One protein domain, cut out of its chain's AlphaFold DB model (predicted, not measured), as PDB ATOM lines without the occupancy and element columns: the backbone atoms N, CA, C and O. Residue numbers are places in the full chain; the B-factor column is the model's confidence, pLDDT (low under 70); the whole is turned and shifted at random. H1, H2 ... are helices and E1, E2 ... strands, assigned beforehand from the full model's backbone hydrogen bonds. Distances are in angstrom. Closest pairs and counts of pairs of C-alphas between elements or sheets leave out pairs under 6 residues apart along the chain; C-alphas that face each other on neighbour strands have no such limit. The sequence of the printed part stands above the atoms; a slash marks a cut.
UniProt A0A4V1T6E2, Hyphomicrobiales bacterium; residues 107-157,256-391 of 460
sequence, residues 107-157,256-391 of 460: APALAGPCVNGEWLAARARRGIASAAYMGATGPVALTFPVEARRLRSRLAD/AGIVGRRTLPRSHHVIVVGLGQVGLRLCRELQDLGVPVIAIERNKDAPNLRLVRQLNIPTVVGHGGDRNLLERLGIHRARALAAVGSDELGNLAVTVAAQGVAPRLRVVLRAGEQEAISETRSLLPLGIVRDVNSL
ATOM      1  N   ALA A 107      30.476 -37.264 -39.437       95.06
ATOM      2  CA  ALA A 107      30.245 -38.492 -40.190       95.06
ATOM      3  C   ALA A 107      29.730 -38.263 -41.623       95.06
ATOM      4  O   ALA A 107      30.276 -38.901 -42.521       95.06
ATOM      5  N   PRO A 108      28.785 -37.339 -41.902       95.00
ATOM      6  CA  PRO A 108      28.374 -37.062 -43.277       95.00
ATOM      7  C   PRO A 108      29.500 -36.504 -44.148       95.00
ATOM      8  O   PRO A 108      29.639 -36.924 -45.297       95.00
ATOM      9  N   ALA A 109      30.312 -35.591 -43.608       94.56
ATOM     10  CA  ALA A 109      31.433 -34.966 -44.314       94.56
ATOM     11  C   ALA A 109      32.571 -35.957 -44.617       94.56
ATOM     12  O   ALA A 109      33.307 -35.792 -45.591       94.56
ATOM     13  N   LEU A 110      32.697 -37.010 -43.805       96.12
ATOM     14  CA  LEU A 110      33.595 -38.142 -44.045       96.12
ATOM     15  C   LEU A 110      32.980 -39.169 -45.013       96.12
ATOM     16  O   LEU A 110      33.677 -39.714 -45.870       96.12
ATOM     17  N   ALA A 111      31.673 -39.429 -44.909       96.44
ATOM     18  CA  ALA A 111      30.966 -40.414 -45.725       96.44
ATOM     19  C   ALA A 111      30.846 -39.983 -47.192       96.44
ATOM     20  O   ALA A 111      31.066 -40.812 -48.074       96.44
ATOM     21  N   GLY A 112      30.542 -38.708 -47.462       95.06
ATOM     22  CA  GLY A 112      30.386 -38.165 -48.819       95.06
ATOM     23  C   GLY A 112      31.536 -38.552 -49.751       95.06
ATOM     24  O   GLY A 112      31.298 -39.342 -50.670       95.06
ATOM     25  N   PRO A 113      32.773 -38.126 -49.440       94.88
ATOM     26  CA  PRO A 113      33.981 -38.470 -50.185       94.88
ATOM     27  C   PRO A 113      34.221 -39.979 -50.357       94.88
ATOM     28  O   PRO A 113      34.694 -40.434 -51.403       94.88
ATOM     29  N   CYS A 114      33.863 -40.786 -49.348       95.44
ATOM     30  CA  CYS A 114      33.966 -42.244 -49.430       95.44
ATOM     31  C   CYS A 114      33.023 -42.815 -50.500       95.44
ATOM     32  O   CYS A 114      33.383 -43.739 -51.242       95.44
ATOM     33  N   VAL A 115      31.814 -42.259 -50.616       93.62
ATOM     34  CA  VAL A 115      30.842 -42.647 -51.640       93.62
ATOM     35  C   VAL A 115      31.255 -42.055 -52.992       93.62
ATOM     36  O   VAL A 115      31.656 -42.798 -53.891       93.62
ATOM     37  N   ASN A 116      31.289 -40.740 -53.151       92.12
ATOM     38  CA  ASN A 116      31.723 -40.073 -54.380       92.12
ATOM     39  C   ASN A 116      32.765 -38.995 -54.043       92.12
ATOM     40  O   ASN A 116      32.577 -38.253 -53.092       92.12
ATOM     41  N   GLY A 117      33.866 -38.929 -54.799       88.25
ATOM     42  CA  GLY A 117      34.994 -38.043 -54.491       88.25
ATOM     43  C   GLY A 117      34.629 -36.565 -54.610       88.25
ATOM     44  O   GLY A 117      35.249 -35.740 -53.958       88.25
ATOM     45  N   GLU A 118      33.588 -36.261 -55.384       91.12
ATOM     46  CA  GLU A 118      33.049 -34.911 -55.577       91.12
ATOM     47  C   GLU A 118      32.048 -34.500 -54.488       91.12
ATOM     48  O   GLU A 118      31.630 -33.345 -54.418       91.12
ATOM     49  N   TRP A 119      31.607 -35.436 -53.641       94.38
ATOM     50  CA  TRP A 119      30.638 -35.127 -52.597       94.38
ATOM     51  C   TRP A 119      31.339 -34.563 -51.367       94.38
ATOM     52  O   TRP A 119      32.174 -35.218 -50.746       94.38
ATOM     53  N   LEU A 120      30.925 -33.367 -50.961       93.69
ATOM     54  CA  LEU A 120      31.360 -32.712 -49.735       93.69
ATOM     55  C   LEU A 120      30.844 -33.454 -48.497       93.69
ATOM     56  O   LEU A 120      31.573 -33.617 -47.522       93.69
ATOM     57  N   ALA A 121      29.602 -33.941 -48.556       94.56
ATOM     58  CA  ALA A 121      28.986 -34.749 -47.511       94.56
ATOM     59  C   ALA A 121      27.909 -35.678 -48.083       94.56
ATOM     60  O   ALA A 121      27.310 -35.376 -49.114       94.56
ATOM     61  N   ALA A 122      27.624 -36.788 -47.402       94.25
ATOM     62  CA  ALA A 122      26.477 -37.640 -47.697       94.25
ATOM     63  C   ALA A 122      25.892 -38.238 -46.421       94.25
ATOM     64  O   ALA A 122      26.626 -38.648 -45.527       94.25
ATOM     65  N   ARG A 123      24.566 -38.304 -46.357       93.06
ATOM     66  CA  ARG A 123      23.811 -38.876 -45.242       93.06
ATOM     67  C   ARG A 123      22.569 -39.580 -45.750       93.06
ATOM     68  O   ARG A 123      21.981 -39.138 -46.734       93.06
ATOM     69  N   ALA A 124      22.139 -40.630 -45.064       90.19
ATOM     70  CA  ALA A 124      20.864 -41.283 -45.342       90.19
ATOM     71  C   ALA A 124      19.949 -41.265 -44.120       90.19
ATOM     72  O   ALA A 124      20.363 -41.523 -42.994       90.19
ATOM     73  N   ARG A 125      18.665 -40.971 -44.341       86.56
ATOM     74  CA  ARG A 125      17.645 -41.010 -43.291       86.56
ATOM     75  C   ARG A 125      16.360 -41.601 -43.850       86.56
ATOM     76  O   ARG A 125      15.842 -41.139 -44.859       86.56
ATOM     77  N   ARG A 126      15.839 -42.635 -43.177       84.38
ATOM     78  CA  ARG A 126      14.575 -43.314 -43.542       84.38
ATOM     79  C   ARG A 126      14.527 -43.773 -45.016       84.38
ATOM     80  O   ARG A 126      13.484 -43.709 -45.650       84.38
ATOM     81  N   GLY A 127      15.657 -44.238 -45.556       82.06
ATOM     82  CA  GLY A 127      15.754 -44.752 -46.931       82.06
ATOM     83  C   GLY A 127      15.922 -43.691 -48.025       82.06
ATOM     84  O   GLY A 127      16.036 -44.054 -49.195       82.06
ATOM     85  N   ILE A 128      15.987 -42.407 -47.666       87.62
ATOM     86  CA  ILE A 128      16.325 -41.314 -48.584       87.62
ATOM     87  C   ILE A 128      17.744 -40.853 -48.260       87.62
ATOM     88  O   ILE A 128      18.048 -40.519 -47.112       87.62
ATOM     89  N   ALA A 129      18.612 -40.850 -49.267       90.25
ATOM     90  CA  ALA A 129      19.942 -40.283 -49.170       90.25
ATOM     91  C   ALA A 129      19.935 -38.825 -49.627       90.25
ATOM     92  O   ALA A 129      19.246 -38.445 -50.575       90.25
ATOM     93  N   SER A 130      20.731 -38.014 -48.949       91.12
ATOM     94  CA  SER A 130      21.076 -36.657 -49.339       91.12
ATOM     95  C   SER A 130      22.588 -36.547 -49.432       91.12
ATOM     96  O   SER A 130      23.283 -36.969 -48.506       91.12
ATOM     97  N   ALA A 131      23.095 -35.953 -50.500       92.75
ATOM     98  CA  ALA A 131      24.499 -35.593 -50.613       92.75
ATOM     99  C   ALA A 131      24.635 -34.116 -50.980       92.75
ATOM    100  O   ALA A 131      23.689 -33.504 -51.471       92.75
ATOM    101  N   ALA A 132      25.797 -33.544 -50.703       92.75
ATOM    102  CA  ALA A 132      26.165 -32.198 -51.105       92.75
ATOM    103  C   ALA A 132      27.418 -32.277 -51.972       92.75
ATOM    104  O   ALA A 132      28.322 -33.040 -51.639       92.75
ATOM    105  N   TYR A 133      27.481 -31.506 -53.048       92.75
ATOM    106  CA  TYR A 133      28.659 -31.374 -53.909       92.75
ATOM    107  C   TYR A 133      28.901 -29.902 -54.217       92.75
ATOM    108  O   TYR A 133      27.998 -29.080 -54.044       92.75
ATOM    109  N   MET A 134      30.110 -29.570 -54.659       92.19
ATOM    110  CA  MET A 134      30.431 -28.202 -55.045       92.19
ATOM    111  C   MET A 134      29.913 -27.914 -56.460       92.19
ATOM    112  O   MET A 134      30.333 -28.558 -57.421       92.19
ATOM    113  N   GLY A 135      28.963 -26.986 -56.581       88.50
ATOM    114  CA  GLY A 135      28.476 -26.465 -57.859       88.50
ATOM    115  C   GLY A 135      29.206 -25.185 -58.272       88.50
ATOM    116  O   GLY A 135      30.103 -24.715 -57.580       88.50
ATOM    117  N   ALA A 136      28.791 -24.579 -59.388       85.69
ATOM    118  CA  ALA A 136      29.449 -23.387 -59.939       85.69
ATOM    119  C   ALA A 136      29.373 -22.145 -59.027       85.69
ATOM    120  O   ALA A 136      30.269 -21.310 -59.058       85.69
ATOM    121  N   THR A 137      28.307 -22.012 -58.232       83.31
ATOM    122  CA  THR A 137      28.036 -20.827 -57.396       83.31
ATOM    123  C   THR A 137      28.016 -21.134 -55.899       83.31
ATOM    124  O   THR A 137      27.589 -20.296 -55.111       83.31
ATOM    125  N   GLY A 138      28.396 -22.349 -55.495       88.06
ATOM    126  CA  GLY A 138      28.282 -22.803 -54.110       88.06
ATOM    127  C   GLY A 138      27.907 -24.280 -53.986       88.06
ATOM    128  O   GLY A 138      27.660 -24.952 -54.994       88.06
ATOM    129  N   PRO A 139      27.827 -24.803 -52.752       90.62
ATOM    130  CA  PRO A 139      27.386 -26.168 -52.521       90.62
ATOM    131  C   PRO A 139      25.927 -26.383 -52.938       90.62
ATOM    132  O   PRO A 139      25.047 -25.573 -52.645       90.62
ATOM    133  N   VAL A 140      25.658 -27.521 -53.573       89.81
ATOM    134  CA  VAL A 140      24.320 -27.932 -54.011       89.81
ATOM    135  C   VAL A 140      23.969 -29.265 -53.366       89.81
ATOM    136  O   VAL A 140      24.772 -30.199 -53.348       89.81
ATOM    137  N   ALA A 141      22.752 -29.362 -52.826       89.75
ATOM    138  CA  ALA A 141      22.233 -30.601 -52.266       89.75
ATOM    139  C   ALA A 141      21.511 -31.424 -53.340       89.75
ATOM    140  O   ALA A 141      20.632 -30.919 -54.034       89.75
ATOM    141  N   LEU A 142      21.825 -32.714 -53.411       89.56
ATOM    142  CA  LEU A 142      21.071 -33.711 -54.163       89.56
ATOM    143  C   LEU A 142      20.380 -34.674 -53.198       89.56
ATOM    144  O   LEU A 142      20.910 -34.994 -52.133       89.56
ATOM    145  N   THR A 143      19.206 -35.166 -53.585       88.75
ATOM    146  CA  THR A 143      18.512 -36.239 -52.866       88.75
ATOM    147  C   THR A 143      18.195 -37.373 -53.819       88.75
ATOM    148  O   THR A 143      17.850 -37.148 -54.977       88.75
ATOM    149  N   PHE A 144      18.365 -38.600 -53.346       85.31
ATOM    150  CA  PHE A 144      18.145 -39.800 -54.138       85.31
ATOM    151  C   PHE A 144      17.674 -40.941 -53.227       85.31
ATOM    152  O   PHE A 144      18.038 -40.985 -52.046       85.31
ATOM    153  N   PRO A 145      16.840 -41.866 -53.726       84.00
ATOM    154  CA  PRO A 145      16.469 -43.043 -52.957       84.00
ATOM    155  C   PRO A 145      17.713 -43.899 -52.701       84.00
ATOM    156  O   PRO A 145      18.544 -44.083 -53.593       84.00
ATOM    157  N   VAL A 146      17.845 -44.447 -51.491       80.94
ATOM    158  CA  VAL A 146      18.891 -45.441 -51.229       80.94
ATOM    159  C   VAL A 146      18.537 -46.680 -52.042       80.94
ATOM    160  O   VAL A 146      17.585 -47.392 -51.713       80.94
ATOM    161  N   GLU A 147      19.290 -46.936 -53.115       68.06
ATOM    162  CA  GLU A 147      19.155 -48.166 -53.888       68.06
ATOM    163  C   GLU A 147      19.352 -49.351 -52.946       68.06
ATOM    164  O   GLU A 147      20.449 -49.663 -52.473       68.06
ATOM    165  N   ALA A 148      18.247 -50.021 -52.643       54.53
ATOM    166  CA  ALA A 148      18.255 -51.204 -51.824       54.53
ATOM    167  C   ALA A 148      18.965 -52.313 -52.611       54.53
ATOM    168  O   ALA A 148      18.319 -53.094 -53.308       54.53
ATOM    169  N   ARG A 149      20.294 -52.440 -52.468       51.78
ATOM    170  CA  ARG A 149      21.041 -53.675 -52.782       51.78
ATOM    171  C   ARG A 149      20.555 -54.784 -51.834       51.78
ATOM    172  O   ARG A 149      21.234 -55.215 -50.898       51.78
ATOM    173  N   ARG A 150      19.306 -55.212 -52.014       47.03
ATOM    174  CA  ARG A 150      18.640 -56.252 -51.236       47.03
ATOM    175  C   ARG A 150      18.836 -57.597 -51.936       47.03
ATOM    176  O   ARG A 150      18.558 -57.783 -53.113       47.03
ATOM    177  N   LEU A 151      19.324 -58.539 -51.132       46.75
ATOM    178  CA  LEU A 151      19.349 -59.993 -51.311       46.75
ATOM    179  C   LEU A 151      20.167 -60.614 -52.454       46.75
ATOM    180  O   LEU A 151      20.925 -61.539 -52.163       46.75
ATOM    181  N   ARG A 152      20.073 -60.164 -53.711       42.69
ATOM    182  CA  ARG A 152      20.669 -60.922 -54.838       42.69
ATOM    183  C   ARG A 152      22.204 -60.965 -54.810       42.69
ATOM    184  O   ARG A 152      22.782 -62.029 -55.016       42.69
ATOM    185  N   SER A 153      22.864 -59.871 -54.424       51.31
ATOM    186  CA  SER A 153      24.318 -59.867 -54.181       51.31
ATOM    187  C   SER A 153      24.719 -60.613 -52.901       51.31
ATOM    188  O   SER A 153      25.835 -61.109 -52.808       51.31
ATOM    189  N   ARG A 154      23.805 -60.770 -51.927       51.19
ATOM    190  CA  ARG A 154      24.090 -61.417 -50.629       51.19
ATOM    191  C   ARG A 154      24.303 -62.925 -50.749       51.19
ATOM    192  O   ARG A 154      25.064 -63.479 -49.963       51.19
ATOM    193  N   LEU A 155      23.619 -63.582 -51.688       49.16
ATOM    194  CA  LEU A 155      23.786 -65.012 -51.976       49.16
ATOM    195  C   LEU A 155      24.996 -65.262 -52.879       49.16
ATOM    196  O   LEU A 155      25.802 -66.142 -52.580       49.16
ATOM    197  N   ALA A 156      25.162 -64.439 -53.919       51.34
ATOM    198  CA  ALA A 156      26.305 -64.518 -54.822       51.34
ATOM    199  C   ALA A 156      27.632 -64.332 -54.065       51.34
ATOM    200  O   ALA A 156      28.505 -65.191 -54.165       51.34
ATOM    201  N   ASP A 157      27.752 -63.307 -53.213       53.22
ATOM    202  CA  ASP A 157      28.962 -63.068 -52.410       53.22
ATOM    203  C   ASP A 157      29.239 -64.182 -51.388       53.22
ATOM    204  O   ASP A 157      30.395 -64.431 -51.047       53.22
ATOM    205  N   ALA A 256      42.019 -63.565 -36.737       46.38
ATOM    206  CA  ALA A 256      41.782 -64.018 -35.387       46.38
ATOM    207  C   ALA A 256      41.516 -62.723 -34.664       46.38
ATOM    208  O   ALA A 256      42.426 -61.988 -34.307       46.38
ATOM    209  N   GLY A 257      40.241 -62.364 -34.650       54.72
ATOM    210  CA  GLY A 257      39.844 -60.994 -34.384       54.72
ATOM    211  C   GLY A 257      38.862 -60.433 -35.396       54.72
ATOM    212  O   GLY A 257      38.546 -59.252 -35.285       54.72
ATOM    213  N   ILE A 258      38.324 -61.230 -36.339       62.75
ATOM    214  CA  ILE A 258      37.072 -60.813 -36.979       62.75
ATOM    215  C   ILE A 258      35.972 -60.769 -35.929       62.75
ATOM    216  O   ILE A 258      35.546 -61.776 -35.360       62.75
ATOM    217  N   VAL A 259      35.498 -59.558 -35.729       60.78
ATOM    218  CA  VAL A 259      34.415 -59.183 -34.855       60.78
ATOM    219  C   VAL A 259      33.216 -58.795 -35.727       60.78
ATOM    220  O   VAL A 259      33.347 -58.061 -36.702       60.78
ATOM    221  N   GLY A 260      32.031 -59.315 -35.394       67.19
ATOM    222  CA  GLY A 260      30.795 -59.038 -36.128       67.19
ATOM    223  C   GLY A 260      30.576 -60.002 -37.292       67.19
ATOM    224  O   GLY A 260      30.626 -61.224 -37.125       67.19
ATOM    225  N   ARG A 261      30.282 -59.468 -38.482       62.78
ATOM    226  CA  ARG A 261      29.926 -60.286 -39.648       62.78
ATOM    227  C   ARG A 261      31.165 -60.980 -40.226       62.78
ATOM    228  O   ARG A 261      32.094 -60.329 -40.681       62.78
ATOM    229  N   ARG A 262      31.146 -62.319 -40.272       59.25
ATOM    230  CA  ARG A 262      32.279 -63.149 -40.743       59.25
ATOM    231  C   ARG A 262      32.540 -63.098 -42.255       59.25
ATOM    232  O   ARG A 262      33.586 -63.548 -42.704       59.25
ATOM    233  N   THR A 263      31.603 -62.578 -43.046       64.56
ATOM    234  CA  THR A 263      31.762 -62.424 -44.500       64.56
ATOM    235  C   THR A 263      32.163 -60.992 -44.836       64.56
ATOM    236  O   THR A 263      31.354 -60.079 -44.646       64.56
ATOM    237  N   LEU A 264      33.368 -60.813 -45.373       71.12
ATOM    238  CA  LEU A 264      33.859 -59.523 -45.849       71.12
ATOM    239  C   LEU A 264      33.315 -59.226 -47.263       71.12
ATOM    240  O   LEU A 264      33.340 -60.118 -48.118       71.12
ATOM    241  N   PRO A 265      32.814 -58.007 -47.537       74.44
ATOM    242  CA  PRO A 265      32.479 -57.582 -48.892       74.44
ATOM    243  C   PRO A 265      33.739 -57.512 -49.765       74.44
ATOM    244  O   PRO A 265      34.808 -57.124 -49.310       74.44
ATOM    245  N   ARG A 266      33.622 -57.886 -51.042       69.56
ATOM    246  CA  ARG A 266      34.796 -58.152 -51.901       69.56
ATOM    247  C   ARG A 266      35.219 -57.012 -52.815       69.56
ATOM    248  O   ARG A 266      36.355 -56.989 -53.281       69.56
ATOM    249  N   SER A 267      34.305 -56.091 -53.086       81.44
ATOM    250  CA  SER A 267      34.514 -54.959 -53.986       81.44
ATOM    251  C   SER A 267      33.528 -53.847 -53.675       81.44
ATOM    252  O   SER A 267      32.450 -54.114 -53.139       81.44
ATOM    253  N   HIS A 268      33.879 -52.618 -54.049       86.69
ATOM    254  CA  HIS A 268      33.066 -51.421 -53.826       86.69
ATOM    255  C   HIS A 268      32.691 -51.193 -52.350       86.69
ATOM    256  O   HIS A 268      31.669 -50.573 -52.056       86.69
ATOM    257  N   HIS A 269      33.505 -51.714 -51.430       92.81
ATOM    258  CA  HIS A 269      33.361 -51.510 -49.995       92.81
ATOM    259  C   HIS A 269      34.241 -50.351 -49.529       92.81
ATOM    260  O   HIS A 269      35.201 -49.993 -50.207       92.81
ATOM    261  N   VAL A 270      33.932 -49.777 -48.374       96.75
ATOM    262  CA  VAL A 270      34.774 -48.770 -47.723       96.75
ATOM    263  C   VAL A 270      35.488 -49.417 -46.545       96.75
ATOM    264  O   VAL A 270      34.850 -50.097 -45.737       96.75
ATOM    265  N   ILE A 271      36.804 -49.228 -46.465       97.31
ATOM    266  CA  ILE A 271      37.605 -49.646 -45.310       97.31
ATOM    267  C   ILE A 271      37.658 -48.468 -44.337       97.31
ATOM    268  O   ILE A 271      38.137 -47.403 -44.707       97.31
ATOM    269  N   VAL A 272      37.168 -48.633 -43.113       97.81
ATOM    270  CA  VAL A 272      37.209 -47.604 -42.065       97.81
ATOM    271  C   VAL A 272      38.228 -48.019 -41.014       97.81
ATOM    272  O   VAL A 272      38.090 -49.075 -40.405       97.81
ATOM    273  N   VAL A 273      39.257 -47.206 -40.801       97.06
ATOM    274  CA  VAL A 273      40.330 -47.464 -39.838       97.06
ATOM    275  C   VAL A 273      40.144 -46.577 -38.612       97.06
ATOM    276  O   VAL A 273      40.145 -45.350 -38.719       97.06
ATOM    277  N   GLY A 274      40.012 -47.219 -37.454       95.00
ATOM    278  CA  GLY A 274      39.659 -46.606 -36.178       95.00
ATOM    279  C   GLY A 274      38.158 -46.709 -35.908       95.00
ATOM    280  O   GLY A 274      37.340 -46.189 -36.666       95.00
ATOM    281  N   LEU A 275      37.786 -47.349 -34.799       92.75
ATOM    282  CA  LEU A 275      36.416 -47.487 -34.296       92.75
ATOM    283  C   LEU A 275      36.206 -46.706 -32.991       92.75
ATOM    284  O   LEU A 275      35.475 -47.126 -32.091       92.75
ATOM    285  N   GLY A 276      36.796 -45.513 -32.914       90.69
ATOM    286  CA  GLY A 276      36.376 -44.489 -31.958       90.69
ATOM    287  C   GLY A 276      34.965 -43.962 -32.264       90.69
ATOM    288  O   GLY A 276      34.248 -44.499 -33.110       90.69
ATOM    289  N   GLN A 277      34.575 -42.865 -31.612       89.31
ATOM    290  CA  GLN A 277      33.241 -42.268 -31.788       89.31
ATOM    291  C   GLN A 277      32.951 -41.900 -33.255       89.31
ATOM    292  O   GLN A 277      31.934 -42.303 -33.823       89.31
ATOM    293  N   VAL A 278      33.896 -41.209 -33.905       93.06
ATOM    294  CA  VAL A 278      33.781 -40.783 -35.310       93.06
ATOM    295  C   VAL A 278      33.711 -41.983 -36.258       93.06
ATOM    296  O   VAL A 278      32.827 -42.042 -37.112       93.06
ATOM    297  N   GLY A 279      34.600 -42.966 -36.098       94.94
ATOM    298  CA  GLY A 279      34.661 -44.129 -36.984       94.94
ATOM    299  C   GLY A 279      33.437 -45.034 -36.894       94.94
ATOM    300  O   GLY A 279      32.905 -45.460 -37.922       94.94
ATOM    301  N   LEU A 280      32.920 -45.261 -35.685       93.44
ATOM    302  CA  LEU A 280      31.665 -45.983 -35.486       93.44
ATOM    303  C   LEU A 280      30.488 -45.259 -36.152       93.44
ATOM    304  O   LEU A 280      29.657 -45.900 -36.806       93.44
ATOM    305  N   ARG A 281      30.413 -43.928 -36.011       93.19
ATOM    306  CA  ARG A 281      29.338 -43.152 -36.632       93.19
ATOM    307  C   ARG A 281      29.437 -43.143 -38.155       93.19
ATOM    308  O   ARG A 281      28.419 -43.337 -38.815       93.19
ATOM    309  N   LEU A 282      30.645 -43.020 -38.701       96.38
ATOM    310  CA  LEU A 282      30.906 -43.148 -40.135       96.38
ATOM    311  C   LEU A 282      30.473 -44.519 -40.675       96.38
ATOM    312  O   LEU A 282      29.814 -44.591 -41.709       96.38
ATOM    313  N   CYS A 283      30.788 -45.609 -39.966       95.56
ATOM    314  CA  CYS A 283      30.371 -46.951 -40.379       95.56
ATOM    315  C   CYS A 283      28.843 -47.074 -40.477       95.56
ATOM    316  O   CYS A 283      28.344 -47.660 -41.436       95.56
ATOM    317  N   ARG A 284      28.103 -46.517 -39.508       92.75
ATOM    318  CA  ARG A 284      26.631 -46.482 -39.535       92.75
ATOM    319  C   ARG A 284      26.105 -45.660 -40.707       92.75
ATOM    320  O   ARG A 284      25.289 -46.161 -41.467       92.75
ATOM    321  N   GLU A 285      26.628 -44.451 -40.892       94.19
ATOM    322  CA  GLU A 285      26.213 -43.549 -41.973       94.19
ATOM    323  C   GLU A 285      26.422 -44.202 -43.356       94.19
ATOM    324  O   GLU A 285      25.542 -44.169 -44.215       94.19
ATOM    325  N   LEU A 286      27.548 -44.895 -43.556       94.25
ATOM    326  CA  LEU A 286      27.823 -45.656 -44.780       94.25
ATOM    327  C   LEU A 286      26.879 -46.857 -44.967       94.25
ATOM    328  O   LEU A 286      26.465 -47.129 -46.095       94.25
ATOM    329  N   GLN A 287      26.517 -47.565 -43.891       90.94
ATOM    330  CA  GLN A 287      25.520 -48.641 -43.959       90.94
ATOM    331  C   GLN A 287      24.132 -48.117 -44.331       90.94
ATOM    332  O   GLN A 287      23.465 -48.732 -45.167       90.94
ATOM    333  N   ASP A 288      23.723 -46.984 -43.758       91.19
ATOM    334  CA  ASP A 288      22.449 -46.328 -44.068       91.19
ATOM    335  C   ASP A 288      22.412 -45.852 -45.531       91.19
ATOM    336  O   ASP A 288      21.375 -45.940 -46.190       91.19
ATOM    337  N   LEU A 289      23.565 -45.445 -46.079       91.12
ATOM    338  CA  LEU A 289      23.771 -45.144 -47.503       91.12
ATOM    339  C   LEU A 289      23.836 -46.399 -48.402       91.12
ATOM    340  O   LEU A 289      24.006 -46.280 -49.617       91.12
ATOM    341  N   GLY A 290      23.724 -47.609 -47.844       88.12
ATOM    342  CA  GLY A 290      23.770 -48.871 -48.591       88.12
ATOM    343  C   GLY A 290      25.169 -49.279 -49.068       88.12
ATOM    344  O   GLY A 290      25.302 -50.172 -49.913       88.12
ATOM    345  N   VAL A 291      26.221 -48.653 -48.538       90.50
ATOM    346  CA  VAL A 291      27.614 -48.926 -48.906       90.50
ATOM    347  C   VAL A 291      28.185 -50.017 -47.992       90.50
ATOM    348  O   VAL A 291      28.111 -49.894 -46.770       90.50
ATOM    349  N   PRO A 292      28.762 -51.110 -48.532       91.19
ATOM    350  CA  PRO A 292      29.404 -52.125 -47.703       91.19
ATOM    351  C   PRO A 292      30.615 -51.549 -46.961       91.19
ATOM    352  O   PRO A 292      31.436 -50.863 -47.566       91.19
ATOM    353  N   VAL A 293      30.756 -51.873 -45.678       92.75
ATOM    354  CA  VAL A 293      31.841 -51.371 -44.823       92.75
ATOM    355  C   VAL A 293      32.635 -52.531 -44.238       92.75
ATOM    356  O   VAL A 293      32.056 -53.557 -43.874       92.75
ATOM    357  N   ILE A 294      33.949 -52.351 -44.142       94.62
ATOM    358  CA  ILE A 294      34.853 -53.161 -43.323       94.62
ATOM    359  C   ILE A 294      35.535 -52.209 -42.352       94.62
ATOM    360  O   ILE A 294      36.133 -51.231 -42.789       94.62
ATOM    361  N   ALA A 295      35.466 -52.485 -41.057       95.50
ATOM    362  CA  ALA A 295      36.167 -51.693 -40.061       95.50
ATOM    363  C   ALA A 295      37.477 -52.363 -39.622       95.50
ATOM    364  O   ALA A 295      37.586 -53.590 -39.600       95.50
ATOM    365  N   ILE A 296      38.466 -51.559 -39.248       95.12
ATOM    366  CA  ILE A 296      39.716 -51.986 -38.620       95.12
ATOM    367  C   ILE A 296      39.840 -51.249 -37.293       95.12
ATOM    368  O   ILE A 296      39.728 -50.025 -37.256       95.12
ATOM    369  N   GLU A 297      40.094 -51.979 -36.216       94.19
ATOM    370  CA  GLU A 297      40.358 -51.400 -34.898       94.19
ATOM    371  C   GLU A 297      41.637 -51.996 -34.319       94.19
ATOM    372  O   GLU A 297      41.833 -53.208 -34.339       94.19
ATOM    373  N   ARG A 298      42.517 -51.143 -33.800       91.19
ATOM    374  CA  ARG A 298      43.797 -51.572 -33.236       91.19
ATOM    375  C   ARG A 298      43.605 -52.201 -31.858       91.19
ATOM    376  O   ARG A 298      44.252 -53.201 -31.550       91.19
ATOM    377  N   ASN A 299      42.742 -51.617 -31.030       88.75
ATOM    378  CA  ASN A 299      42.517 -52.072 -29.666       88.75
ATOM    379  C   ASN A 299      41.456 -53.185 -29.615       88.75
ATOM    380  O   ASN A 299      40.265 -52.948 -29.807       88.75
ATOM    381  N   LYS A 300      41.892 -54.405 -29.282       86.56
ATOM    382  CA  LYS A 300      41.034 -55.594 -29.129       86.56
ATOM    383  C   LYS A 300      39.957 -55.460 -28.041       86.56
ATOM    384  O   LYS A 300      38.945 -56.155 -28.114       86.56
ATOM    385  N   ASP A 301      40.178 -54.573 -27.072       86.19
ATOM    386  CA  ASP A 301      39.316 -54.347 -25.910       86.19
ATOM    387  C   ASP A 301      38.519 -53.035 -26.037       86.19
ATOM    388  O   ASP A 301      37.916 -52.565 -25.074       86.19
ATOM    389  N   ALA A 302      38.491 -52.423 -27.229       86.12
ATOM    390  CA  ALA A 302      37.750 -51.188 -27.451       86.12
ATOM    391  C   ALA A 302      36.243 -51.371 -27.156       86.12
ATOM    392  O   ALA A 302      35.616 -52.312 -27.666       86.12
ATOM    393  N   PRO A 303      35.609 -50.446 -26.408       83.94
ATOM    394  CA  PRO A 303      34.218 -50.586 -25.960       83.94
ATOM    395  C   PRO A 303      33.233 -50.685 -27.135       83.94
ATOM    396  O   PRO A 303      32.259 -51.445 -27.098       83.94
ATOM    397  N   ASN A 304      33.539 -49.986 -28.230       86.88
ATOM    398  CA  ASN A 304      32.706 -49.929 -29.427       86.88
ATOM    399  C   ASN A 304      32.663 -51.251 -30.208       86.88
ATOM    400  O   ASN A 304      31.726 -51.461 -30.981       86.88
ATOM    401  N   LEU A 305      33.590 -52.193 -29.979       86.25
ATOM    402  CA  LEU A 305      33.580 -53.493 -30.666       86.25
ATOM    403  C   LEU A 305      32.306 -54.294 -30.380       86.25
ATOM    404  O   LEU A 305      31.813 -55.006 -31.258       86.25
ATOM    405  N   ARG A 306      31.731 -54.164 -29.178       84.75
ATOM    406  CA  ARG A 306      30.445 -54.798 -28.841       84.75
ATOM    407  C   ARG A 306      29.300 -54.236 -29.679       84.75
ATOM    408  O   ARG A 306      28.488 -54.998 -30.198       84.75
ATOM    409  N   LEU A 307      29.260 -52.920 -29.840       85.38
ATOM    410  CA  LEU A 307      28.213 -52.225 -30.583       85.38
ATOM    411  C   LEU A 307      28.291 -52.533 -32.084       85.38
ATOM    412  O   LEU A 307      27.293 -52.822 -32.736       85.38
ATOM    413  N   VAL A 308      29.505 -52.583 -32.616       86.12
ATOM    414  CA  VAL A 308      29.804 -52.984 -33.993       86.12
ATOM    415  C   VAL A 308      29.359 -54.425 -34.290       86.12
ATOM    416  O   VAL A 308      28.827 -54.689 -35.373       86.12
ATOM    417  N   ARG A 309      29.487 -55.355 -33.321       84.94
ATOM    418  CA  ARG A 309      28.919 -56.717 -33.435       84.94
ATOM    419  C   ARG A 309      27.405 -56.681 -33.600       84.94
ATOM    420  O   ARG A 309      26.890 -57.350 -34.489       84.94
ATOM    421  N   GLN A 310      26.710 -55.902 -32.772       85.88
ATOM    422  CA  GLN A 310      25.248 -55.776 -32.822       85.88
ATOM    423  C   GLN A 310      24.772 -55.179 -34.155       85.88
ATOM    424  O   GLN A 310      23.764 -55.614 -34.708       85.88
ATOM    425  N   LEU A 311      25.543 -54.247 -34.719       84.69
ATOM    426  CA  LEU A 311      25.284 -53.621 -36.021       84.69
ATOM    427  C   LEU A 311      25.711 -54.487 -37.222       84.69
ATOM    428  O   LEU A 311      25.610 -54.050 -38.367       84.69
ATOM    429  N   ASN A 312      26.196 -55.716 -36.998       85.12
ATOM    430  CA  ASN A 312      26.664 -56.632 -38.045       85.12
ATOM    431  C   ASN A 312      27.729 -56.031 -38.983       85.12
ATOM    432  O   ASN A 312      27.795 -56.392 -40.166       85.12
ATOM    433  N   ILE A 313      28.583 -55.141 -38.472       88.12
ATOM    434  CA  ILE A 313      29.681 -54.556 -39.251       88.12
ATOM    435  C   ILE A 313      30.874 -55.525 -39.203       88.12
ATOM    436  O   ILE A 313      31.333 -55.854 -38.106       88.12
ATOM    437  N   PRO A 314      31.380 -56.025 -40.345       88.38
ATOM    438  CA  PRO A 314      32.616 -56.799 -40.372       88.38
ATOM    439  C   PRO A 314      33.777 -55.949 -39.859       88.38
ATOM    440  O   PRO A 314      34.058 -54.892 -40.422       88.38
ATOM    441  N   THR A 315      34.442 -56.404 -38.804       90.62
ATOM    442  CA  THR A 315      35.531 -55.661 -38.165       90.62
ATOM    443  C   THR A 315      36.725 -56.550 -37.957       90.62
ATOM    444  O   THR A 315      36.554 -57.666 -37.480       90.62
ATOM    445  N   VAL A 316      37.918 -56.069 -38.278       90.19
ATOM    446  CA  VAL A 316      39.169 -56.779 -38.024       90.19
ATOM    447  C   VAL A 316      39.949 -56.062 -36.941       90.19
ATOM    448  O   VAL A 316      40.213 -54.866 -37.045       90.19
ATOM    449  N   VAL A 317      40.329 -56.802 -35.905       90.69
ATOM    450  CA  VAL A 317      41.285 -56.307 -34.921       90.69
ATOM    451  C   VAL A 317      42.689 -56.376 -35.522       90.69
ATOM    452  O   VAL A 317      43.160 -57.463 -35.853       90.69
ATOM    453  N   GLY A 318      43.343 -55.231 -35.704       90.25
ATOM    454  CA  GLY A 318      44.654 -55.145 -36.349       90.25
ATOM    455  C   GLY A 318      45.123 -53.709 -36.583       90.25
ATOM    456  O   GLY A 318      44.397 -52.746 -36.338       90.25
ATOM    457  N   HIS A 319      46.358 -53.555 -37.059       90.88
ATOM    458  CA  HIS A 319      46.934 -52.242 -37.344       90.88
ATOM    459  C   HIS A 319      46.591 -51.803 -38.773       90.88
ATOM    460  O   HIS A 319      47.020 -52.435 -39.732       90.88
ATOM    461  N   GLY A 320      45.865 -50.695 -38.942       90.56
ATOM    462  CA  GLY A 320      45.445 -50.229 -40.272       90.56
ATOM    463  C   GLY A 320      46.581 -49.786 -41.204       90.56
ATOM    464  O   GLY A 320      46.352 -49.631 -42.394       90.56
ATOM    465  N   GLY A 321      47.792 -49.586 -40.676       91.44
ATOM    466  CA  GLY A 321      49.003 -49.329 -41.467       91.44
ATOM    467  C   GLY A 321      49.719 -50.587 -41.983       91.44
ATOM    468  O   GLY A 321      50.698 -50.463 -42.714       91.44
ATOM    469  N   ASP A 322      49.276 -51.793 -41.607       92.19
ATOM    470  CA  ASP A 322      49.859 -53.039 -42.116       92.19
ATOM    471  C   ASP A 322      49.387 -53.305 -43.555       92.19
ATOM    472  O   ASP A 322      48.210 -53.572 -43.810       92.19
ATOM    473  N   ARG A 323      50.328 -53.259 -44.504       91.19
ATOM    474  CA  ARG A 323      50.063 -53.476 -45.932       91.19
ATOM    475  C   ARG A 323      49.461 -54.853 -46.202       91.19
ATOM    476  O   ARG A 323      48.495 -54.943 -46.955       91.19
ATOM    477  N   ASN A 324      49.954 -55.897 -45.533       87.56
ATOM    478  CA  ASN A 324      49.454 -57.260 -45.720       87.56
ATOM    479  C   ASN A 324      47.994 -57.378 -45.266       87.56
ATOM    480  O   ASN A 324      47.188 -58.057 -45.907       87.56
ATOM    481  N   LEU A 325      47.631 -56.701 -44.171       88.88
ATOM    482  CA  LEU A 325      46.247 -56.641 -43.709       88.88
ATOM    483  C   LEU A 325      45.356 -55.917 -44.728       88.88
ATOM    484  O   LEU A 325      44.301 -56.436 -45.089       88.88
ATOM    485  N   LEU A 326      45.778 -54.751 -45.224       92.00
ATOM    486  CA  LEU A 326      45.019 -53.990 -46.224       92.00
ATOM    487  C   LEU A 326      44.813 -54.780 -47.529       92.00
ATOM    488  O   LEU A 326      43.706 -54.799 -48.077       92.00
ATOM    489  N   GLU A 327      45.842 -55.486 -48.002       90.12
ATOM    490  CA  GLU A 327      45.757 -56.374 -49.168       90.12
ATOM    491  C   GLU A 327      44.750 -57.508 -48.952       90.12
ATOM    492  O   GLU A 327      43.879 -57.735 -49.801       90.12
ATOM    493  N   ARG A 328      44.793 -58.167 -47.785       85.25
ATOM    494  CA  ARG A 328      43.838 -59.223 -47.400       85.25
ATOM    495  C   ARG A 328      42.397 -58.720 -47.333       85.25
ATOM    496  O   ARG A 328      41.472 -59.459 -47.671       85.25
ATOM    497  N   LEU A 329      42.194 -57.462 -46.942       89.12
ATOM    498  CA  LEU A 329      40.881 -56.810 -46.951       89.12
ATOM    499  C   LEU A 329      40.426 -56.383 -48.352       89.12
ATOM    500  O   LEU A 329      39.284 -55.963 -48.530       89.12
ATOM    501  N   GLY A 330      41.269 -56.557 -49.370       89.50
ATOM    502  CA  GLY A 330      40.924 -56.277 -50.755       89.50
ATOM    503  C   GLY A 330      40.946 -54.790 -51.082       89.50
ATOM    504  O   GLY A 330      40.129 -54.356 -51.897       89.50
ATOM    505  N   ILE A 331      41.882 -54.034 -50.501       94.00
ATOM    506  CA  ILE A 331      42.040 -52.588 -50.713       94.00
ATOM    507  C   ILE A 331      42.057 -52.173 -52.196       94.00
ATOM    508  O   ILE A 331      41.435 -51.181 -52.556       94.00
ATOM    509  N   HIS A 332      42.641 -52.973 -53.096       92.38
ATOM    510  CA  HIS A 332      42.637 -52.699 -54.545       92.38
ATOM    511  C   HIS A 332      41.237 -52.677 -55.184       92.38
ATOM    512  O   HIS A 332      41.056 -52.136 -56.272       92.38
ATOM    513  N   ARG A 333      40.251 -53.306 -54.539       90.19
ATOM    514  CA  ARG A 333      38.842 -53.342 -54.962       90.19
ATOM    515  C   ARG A 333      37.950 -52.489 -54.062       90.19
ATOM    516  O   ARG A 333      36.729 -52.465 -54.263       90.19
ATOM    517  N   ALA A 334      38.526 -51.836 -53.054       94.38
ATOM    518  CA  ALA A 334      37.802 -50.931 -52.186       94.38
ATOM    519  C   ALA A 334      37.402 -49.674 -52.966       94.38
ATOM    520  O   ALA A 334      38.071 -49.222 -53.892       94.38
ATOM    521  N   ARG A 335      36.258 -49.117 -52.584       94.75
ATOM    522  CA  ARG A 335      35.734 -47.860 -53.106       94.75
ATOM    523  C   ARG A 335      36.505 -46.666 -52.538       94.75
ATOM    524  O   ARG A 335      36.713 -45.688 -53.258       94.75
ATOM    525  N   ALA A 336      36.855 -46.740 -51.258       97.00
ATOM    526  CA  ALA A 336      37.632 -45.749 -50.526       97.00
ATOM    527  C   ALA A 336      38.191 -46.366 -49.233       97.00
ATOM    528  O   ALA A 336      37.694 -47.401 -48.772       97.00
ATOM    529  N   LEU A 337      39.177 -45.704 -48.634       97.75
ATOM    530  CA  LEU A 337      39.619 -45.949 -47.264       97.75
ATOM    531  C   LEU A 337      39.450 -44.670 -46.440       97.75
ATOM    532  O   LEU A 337      39.804 -43.596 -46.908       97.75
ATOM    533  N   ALA A 338      38.918 -44.786 -45.228       97.94
ATOM    534  CA  ALA A 338      38.760 -43.683 -44.291       97.94
ATOM    535  C   ALA A 338      39.620 -43.919 -43.045       97.94
ATOM    536  O   ALA A 338      39.365 -44.865 -42.302       97.94
ATOM    537  N   ALA A 339      40.617 -43.070 -42.801       96.75
ATOM    538  CA  ALA A 339      41.449 -43.095 -41.601       96.75
ATOM    539  C   ALA A 339      40.914 -42.071 -40.589       96.75
ATOM    540  O   ALA A 339      41.045 -40.862 -40.785       96.75
ATOM    541  N   VAL A 340      40.234 -42.558 -39.547       95.88
ATOM    542  CA  VAL A 340      39.383 -41.749 -38.650       95.88
ATOM    543  C   VAL A 340      39.616 -42.043 -37.165       95.88
ATOM    544  O   VAL A 340      38.741 -41.811 -36.323       95.88
ATOM    545  N   GLY A 341      40.804 -42.540 -36.829       92.38
ATOM    546  CA  GLY A 341      41.276 -42.684 -35.457       92.38
ATOM    547  C   GLY A 341      41.394 -41.342 -34.728       92.38
ATOM    548  O   GLY A 341      41.286 -40.269 -35.325       92.38
ATOM    549  N   SER A 342      41.576 -41.407 -33.409       86.94
ATOM    550  CA  SER A 342      41.840 -40.233 -32.567       86.94
ATOM    551  C   SER A 342      43.267 -39.703 -32.706       86.94
ATOM    552  O   SER A 342      43.489 -38.531 -32.451       86.94
ATOM    553  N   ASP A 343      44.213 -40.554 -33.108       88.25
ATOM    554  CA  ASP A 343      45.599 -40.181 -33.390       88.25
ATOM    555  C   ASP A 343      45.734 -39.729 -34.854       88.25
ATOM    556  O   ASP A 343      45.639 -40.544 -35.778       88.25
ATOM    557  N   GLU A 344      45.929 -38.426 -35.071       85.88
ATOM    558  CA  GLU A 344      46.036 -37.848 -36.414       85.88
ATOM    559  C   GLU A 344      47.296 -38.319 -37.160       85.88
ATOM    560  O   GLU A 344      47.229 -38.583 -38.365       85.88
ATOM    561  N   LEU A 345      48.423 -38.512 -36.458       87.12
ATOM    562  CA  LEU A 345      49.654 -39.056 -37.049       87.12
ATOM    563  C   LEU A 345      49.466 -40.524 -37.441       87.12
ATOM    564  O   LEU A 345      49.886 -40.949 -38.520       87.12
ATOM    565  N   GLY A 346      48.766 -41.291 -36.605       89.94
ATOM    566  CA  GLY A 346      48.337 -42.646 -36.934       89.94
ATOM    567  C   GLY A 346      47.468 -42.688 -38.193       89.94
ATOM    568  O   GLY A 346      47.681 -43.533 -39.067       89.94
ATOM    569  N   ASN A 347      46.532 -41.747 -38.341       92.62
ATOM    570  CA  ASN A 347      45.697 -41.666 -39.536       92.62
ATOM    571  C   ASN A 347      46.510 -41.314 -40.798       92.62
ATOM    572  O   ASN A 347      46.249 -41.862 -41.878       92.62
ATOM    573  N   LEU A 348      47.520 -40.447 -40.670       90.44
ATOM    574  CA  LEU A 348      48.465 -40.134 -41.745       90.44
ATOM    575  C   LEU A 348      49.278 -41.373 -42.150       90.44
ATOM    576  O   LEU A 348      49.359 -41.695 -43.336       90.44
ATOM    577  N   ALA A 349      49.813 -42.120 -41.184       91.25
ATOM    578  CA  ALA A 349      50.565 -43.346 -41.451       91.25
ATOM    579  C   ALA A 349      49.716 -44.398 -42.187       91.25
ATOM    580  O   ALA A 349      50.179 -45.021 -43.146       91.25
ATOM    581  N   VAL A 350      48.451 -44.562 -41.787       94.81
ATOM    582  CA  VAL A 350      47.475 -45.420 -42.481       94.81
ATOM    583  C   VAL A 350      47.249 -44.945 -43.918       94.81
ATOM    584  O   VAL A 350      47.218 -45.762 -44.836       94.81
ATOM    585  N   THR A 351      47.117 -43.636 -44.121       93.31
ATOM    586  CA  THR A 351      46.918 -43.027 -45.444       93.31
ATOM    587  C   THR A 351      48.098 -43.312 -46.372       93.31
ATOM    588  O   THR A 351      47.900 -43.829 -47.474       93.31
ATOM    589  N   VAL A 352      49.327 -43.078 -45.905       91.81
ATOM    590  CA  VAL A 352      50.555 -43.362 -46.664       91.81
ATOM    591  C   VAL A 352      50.680 -44.858 -46.970       91.81
ATOM    592  O   VAL A 352      50.998 -45.238 -48.099       91.81
ATOM    593  N   ALA A 353      50.380 -45.731 -46.003       93.06
ATOM    594  CA  ALA A 353      50.388 -47.178 -46.219       93.06
ATOM    595  C   ALA A 353      49.360 -47.606 -47.279       93.06
ATOM    596  O   ALA A 353      49.693 -48.373 -48.184       93.06
ATOM    597  N   ALA A 354      48.138 -47.074 -47.207       94.50
ATOM    598  CA  ALA A 354      47.070 -47.348 -48.163       94.50
ATOM    599  C   ALA A 354      47.448 -46.919 -49.585       94.50
ATOM    600  O   ALA A 354      47.247 -47.687 -50.524       94.50
ATOM    601  N   GLN A 355      48.047 -45.738 -49.745       91.94
ATOM    602  CA  GLN A 355      48.526 -45.241 -51.039       91.94
ATOM    603  C   GLN A 355      49.713 -46.044 -51.571       91.94
ATOM    604  O   GLN A 355      49.792 -46.293 -52.772       91.94
ATOM    605  N   GLY A 356      50.596 -46.509 -50.684       91.75
ATOM    606  CA  GLY A 356      51.702 -47.395 -51.042       91.75
ATOM    607  C   GLY A 356      51.256 -48.763 -51.568       91.75
ATOM    608  O   GLY A 356      52.023 -49.407 -52.279       91.75
ATOM    609  N   VAL A 357      50.038 -49.207 -51.236       92.88
ATOM    610  CA  VAL A 357      49.438 -50.452 -51.750       92.88
ATOM    611  C   VAL A 357      48.524 -50.174 -52.948       92.88
ATOM    612  O   VAL A 357      48.586 -50.865 -53.962       92.88
ATOM    613  N   ALA A 358      47.673 -49.152 -52.870       93.62
ATOM    614  CA  ALA A 358      46.702 -48.798 -53.900       93.62
ATOM    615  C   ALA A 358      46.759 -47.289 -54.221       93.62
ATOM    616  O   ALA A 358      45.933 -46.524 -53.723       93.62
ATOM    617  N   PRO A 359      47.666 -46.846 -55.117       90.56
ATOM    618  CA  PRO A 359      47.903 -45.420 -55.383       90.56
ATOM    619  C   PRO A 359      46.698 -44.644 -55.929       90.56
ATOM    620  O   PRO A 359      46.621 -43.429 -55.795       90.56
ATOM    621  N   ARG A 360      45.747 -45.338 -56.571       90.12
ATOM    622  CA  ARG A 360      44.519 -44.743 -57.132       90.12
ATOM    623  C   ARG A 360      43.328 -44.795 -56.171       90.12
ATOM    624  O   ARG A 360      42.225 -44.399 -56.545       90.12
ATOM    625  N   LEU A 361      43.508 -45.348 -54.971       94.00
ATOM    626  CA  LEU A 361      42.439 -45.437 -53.990       94.00
ATOM    627  C   LEU A 361      42.123 -44.043 -53.452       94.00
ATOM    628  O   LEU A 361      43.013 -43.299 -53.046       94.00
ATOM    629  N   ARG A 362      40.835 -43.716 -53.381       94.38
ATOM    630  CA  ARG A 362      40.394 -42.520 -52.664       94.38
ATOM    631  C   ARG A 362      40.588 -42.740 -51.171       94.38
ATOM    632  O   ARG A 362      39.996 -43.661 -50.604       94.38
ATOM    633  N   VAL A 363      41.394 -41.888 -50.551       95.31
ATOM    634  CA  VAL A 363      41.607 -41.895 -49.105       95.31
ATOM    635  C   VAL A 363      40.955 -40.662 -48.496       95.31
ATOM    636  O   VAL A 363      41.050 -39.567 -49.048       95.31
ATOM    637  N   VAL A 364      40.256 -40.867 -47.385       95.06
ATOM    638  CA  VAL A 364      39.635 -39.821 -46.577       95.06
ATOM    639  C   VAL A 364      40.299 -39.836 -45.210       95.06
ATOM    640  O   VAL A 364      40.345 -40.874 -44.552       95.06
ATOM    641  N   LEU A 365      40.819 -38.698 -44.781       92.19
ATOM    642  CA  LEU A 365      41.622 -38.571 -43.573       92.19
ATOM    643  C   LEU A 365      40.933 -37.625 -42.591       92.19
ATOM    644  O   LEU A 365      40.590 -36.500 -42.952       92.19
ATOM    645  N   ARG A 366      40.769 -38.047 -41.337       91.94
ATOM    646  CA  ARG A 366      40.503 -37.127 -40.228       91.94
ATOM    647  C   ARG A 366      41.816 -36.481 -39.784       91.94
ATOM    648  O   ARG A 366      42.674 -37.196 -39.263       91.94
ATOM    649  N   ALA A 367      41.931 -35.164 -39.951       85.81
ATOM    650  CA  ALA A 367      43.021 -34.366 -39.385       85.81
ATOM    651  C   ALA A 367      42.688 -32.866 -39.352       85.81
ATOM    652  O   ALA A 367      42.073 -32.358 -40.300       85.81
ATOM    653  N   GLY A 368      43.146 -32.163 -38.316       69.31
ATOM    654  CA  GLY A 368      42.911 -30.729 -38.152       69.31
ATOM    655  C   GLY A 368      43.686 -30.020 -37.038       69.31
ATOM    656  O   GLY A 368      43.673 -28.794 -37.026       69.31
ATOM    657  N   GLU A 369      44.362 -30.733 -36.131       60.69
ATOM    658  CA  GLU A 369      45.073 -30.103 -35.003       60.69
ATOM    659  C   GLU A 369      46.569 -29.880 -35.257       60.69
ATOM    660  O   GLU A 369      47.124 -28.907 -34.749       60.69
ATOM    661  N   GLN A 370      47.227 -30.738 -36.043       58.44
ATOM    662  CA  GLN A 370      48.690 -30.716 -36.149       58.44
ATOM    663  C   GLN A 370      49.203 -29.919 -37.366       58.44
ATOM    664  O   GLN A 370      48.951 -30.303 -38.513       58.44
ATOM    665  N   GLU A 371      50.025 -28.886 -37.135       53.12
ATOM    666  CA  GLU A 371      50.742 -28.133 -38.193       53.12
ATOM    667  C   GLU A 371      51.566 -29.052 -39.114       53.12
ATOM    668  O   GLU A 371      51.597 -28.864 -40.332       53.12
ATOM    669  N   ALA A 372      52.128 -30.132 -38.561       49.78
ATOM    670  CA  ALA A 372      52.847 -31.151 -39.326       49.78
ATOM    671  C   ALA A 372      51.988 -31.770 -40.445       49.78
ATOM    672  O   ALA A 372      52.504 -32.155 -41.495       49.78
ATOM    673  N   ILE A 373      50.664 -31.852 -40.265       56.62
ATOM    674  CA  ILE A 373      49.762 -32.376 -41.292       56.62
ATOM    675  C   ILE A 373      49.476 -31.305 -42.350       56.62
ATOM    676  O   ILE A 373      49.377 -31.655 -43.524       56.62
ATOM    677  N   SER A 374      49.403 -30.016 -41.994       57.31
ATOM    678  CA  SER A 374      49.318 -28.942 -42.999       57.31
ATOM    679  C   SER A 374      50.582 -28.826 -43.852       57.31
ATOM    680  O   SER A 374      50.461 -28.659 -45.064       57.31
ATOM    681  N   GLU A 375      51.770 -29.008 -43.269       54.38
ATOM    682  CA  GLU A 375      53.032 -29.057 -44.021       54.38
ATOM    683  C   GLU A 375      53.131 -30.322 -44.881       54.38
ATOM    684  O   GLU A 375      53.508 -30.268 -46.047       54.38
ATOM    685  N   THR A 376      52.711 -31.478 -44.363       58.28
ATOM    686  CA  THR A 376      52.743 -32.719 -45.153       58.28
ATOM    687  C   THR A 376      51.724 -32.697 -46.305       58.28
ATOM    688  O   THR A 376      51.969 -33.308 -47.344       58.28
ATOM    689  N   ARG A 377      50.601 -31.966 -46.180       58.88
ATOM    690  CA  ARG A 377      49.605 -31.789 -47.260       58.88
ATOM    691  C   ARG A 377      50.176 -31.097 -48.500       58.88
ATOM    692  O   ARG A 377      49.718 -31.401 -49.597       58.88
ATOM    693  N   SER A 378      51.124 -30.169 -48.347       58.44
ATOM    694  CA  SER A 378      51.752 -29.503 -49.498       58.44
ATOM    695  C   SER A 378      52.788 -30.397 -50.185       58.44
ATOM    696  O   SER A 378      53.031 -30.251 -51.381       58.44
ATOM    697  N   LEU A 379      53.352 -31.358 -49.447       58.56
ATOM    698  CA  LEU A 379      54.399 -32.265 -49.918       58.56
ATOM    699  C   LEU A 379      53.861 -33.584 -50.491       58.56
ATOM    700  O   LEU A 379      54.519 -34.202 -51.329       58.56
ATOM    701  N   LEU A 380      52.683 -34.039 -50.049       63.69
ATOM    702  CA  LEU A 380      52.100 -35.322 -50.444       63.69
ATOM    703  C   LEU A 380      50.595 -35.192 -50.725       63.69
ATOM    704  O   LEU A 380      49.866 -34.587 -49.938       63.69
ATOM    705  N   PRO A 381      50.071 -35.820 -51.795       69.44
ATOM    706  CA  PRO A 381      48.637 -35.863 -52.051       69.44
ATOM    707  C   PRO A 381      47.958 -36.818 -51.057       69.44
ATOM    708  O   PRO A 381      47.714 -37.974 -51.379       69.44
ATOM    709  N   LEU A 382      47.633 -36.357 -49.846       72.38
ATOM    710  CA  LEU A 382      47.088 -37.172 -48.739       72.38
ATOM    711  C   LEU A 382      45.617 -37.609 -48.910       72.38
ATOM    712  O   LEU A 382      45.019 -38.188 -48.004       72.38
ATOM    713  N   GLY A 383      45.013 -37.342 -50.068       84.94
ATOM    714  CA  GLY A 383      43.587 -37.548 -50.294       84.94
ATOM    715  C   GLY A 383      42.738 -36.421 -49.702       84.94
ATOM    716  O   GLY A 383      43.168 -35.273 -49.619       84.94
ATOM    717  N   ILE A 384      41.498 -36.740 -49.332       90.00
ATOM    718  CA  ILE A 384      40.509 -35.758 -48.877       90.00
ATOM    719  C   ILE A 384      40.586 -35.653 -47.359       90.00
ATOM    720  O   ILE A 384      40.284 -36.614 -46.654       90.00
ATOM    721  N   VAL A 385      40.965 -34.484 -46.846       89.38
ATOM    722  CA  VAL A 385      41.128 -34.281 -45.405       89.38
ATOM    723  C   VAL A 385      39.924 -33.557 -44.814       89.38
ATOM    724  O   VAL A 385      39.433 -32.580 -45.379       89.38
ATOM    725  N   ARG A 386      39.433 -34.043 -43.673       90.31
ATOM    726  CA  ARG A 386      38.307 -33.469 -42.935       90.31
ATOM    727  C   ARG A 386      38.717 -33.173 -41.501       90.31
ATOM    728  O   ARG A 386      39.098 -34.079 -40.759       90.31
ATOM    729  N   ASP A 387      38.568 -31.913 -41.113       89.88
ATOM    730  CA  ASP A 387      38.739 -31.477 -39.735       89.88
ATOM    731  C   ASP A 387      37.400 -31.543 -38.985       89.88
ATOM    732  O   ASP A 387      36.459 -30.791 -39.250       89.88
ATOM    733  N   VAL A 388      37.326 -32.467 -38.029       90.88
ATOM    734  CA  VAL A 388      36.157 -32.677 -37.165       90.88
ATOM    735  C   VAL A 388      35.939 -31.496 -36.217       90.88
ATOM    736  O   VAL A 388      34.792 -31.144 -35.931       90.88
ATOM    737  N   ASN A 389      37.019 -30.873 -35.749       89.00
ATOM    738  CA  ASN A 389      36.965 -29.778 -34.790       89.00
ATOM    739  C   ASN A 389      36.469 -28.498 -35.460       89.00
ATOM    740  O   ASN A 389      35.576 -27.847 -34.923       89.00
ATOM    741  N   SER A 390      36.953 -28.186 -36.664       89.19
ATOM    742  CA  SER A 390      36.436 -27.054 -37.446       89.19
ATOM    743  C   SER A 390      34.967 -27.220 -37.839       89.19
ATOM    744  O   SER A 390      34.199 -26.266 -37.723       89.19
ATOM    745  N   LEU A 391      34.534 -28.429 -38.223       91.81
ATOM    746  CA  LEU A 391      33.111 -28.713 -38.475       91.81
ATOM    747  C   LEU A 391      32.253 -28.479 -37.225       91.81
ATOM    748  O   LEU A 391      31.173 -27.892 -37.314       91.81
TER     749      LEU A 391
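AT A GLANCE: This is residues 107 to 157 and 256 to 391 of the 460 residues of a protein of Hyphomicrobiales bacterium (UniProt A0A4V1T6E2). What does the model look like? A twisted slab of six parallel strands forms the core, in three layers: H1, H3 and H4 cover one face and H6 the other. Beyond H1, E1, E2 and E3 make a smaller antiparallel sheet, a meander in which each strand neighbours the one before, with its edge E1 beside H1. What is it made of? 187 residues are printed, with eight named helices and nine named strands, H1 E1 E2 E3 H2 E4 H3 E5 H4 E6 H5 E7 H6 E8 H7 E9 H8, class mixed; the whole is compact, radius of gyration of the C-alphas 15.8 A, spans 45 by 38 by 30 A.

HOW THE PARTS SIT: Where does the first part sit? H1, residues 107 to 115, is at the small sheet's level; its closest C-alphas to E1, residues 119 to 125, are Gly 112 and Ala 121, 3.9 A. E1 and E2, residues 128 to 135, form a hairpin, N 123 to O 130 2.8 A; E2 and E3, residues 138 to 145, form another, N 131 to O 142 2.9 A. H2, residues 152 to 157, is on neither sheet. How is the large sheet paired? In order it runs E6, residues 315 to 317, E5, 293 to 297, E4, 270 to 273, E7, 336 to 339, E8, 363 to 366, and E9, 384 to 386. Neighbours' pairs within hydrogen-bond range are N 316 and O 295, N 272 and O 294, N 338 and O 271, and N 364 and O 337, each 2.8 A, and N 365 and O 384, 2.9 A. Where are the helices? H1 is over E8, height 8.2 A, and on the same face touches H3, residues 277 to 288, at a steep tilt of 52 degrees, closest C-alphas Ala 107 and Leu 282, 4.7 A. H6, residues 344 to 357, is on the opposite face over E7, height 8.4 A; its residues 353 to 357 touch H5, residues 323 to 328, closest C-alphas Arg 323 and Ala 353, 6.3 A. H4, residues 304 to 310, is on the large sheet, H5 only grazes it, and H7, residues 371 to 379, and H8, residues 388 to 391, are not on it. What of units and backbones? Parallel neighbour strands with a helix between form right-handed strand-helix-strand units E4 H3 E5, E5 H4 E6, E7 H6 E8 and E8 H7 E9; E6 H5 E7 is split, also right-handed. Every O i to N i+4 pair is within hydrogen-bond range in H3, H4, H5 and H6, but 3 of 5 in H1, 1 of 2 in H2 and 3 of 5 in H7; H8 is too short for one.

IN THESE COORDINATES: Where are the ends? H1 begins at C-alpha 107, (30.245, -38.492, -40.190), and H8 ends at C-alpha 391, (33.111, -28.713, -38.475). Which elements are long? E3 spans 23.5 A, E2 21.3 A and H6 20.1 A, first to last C-alpha.

THE WHOLE: Where is the cut? Residues 158 to 255 are not printed, and C-alphas 157 and 256 are 21.3 A apart; of the links printed whole, none is long. Where is confidence low? Residues 147 to 157, 256 to 263, 266 and 368 to 381 are under 70. How large is it? The C-alphas farthest apart, Thr 137 and Ala 256, are 50.4 A apart.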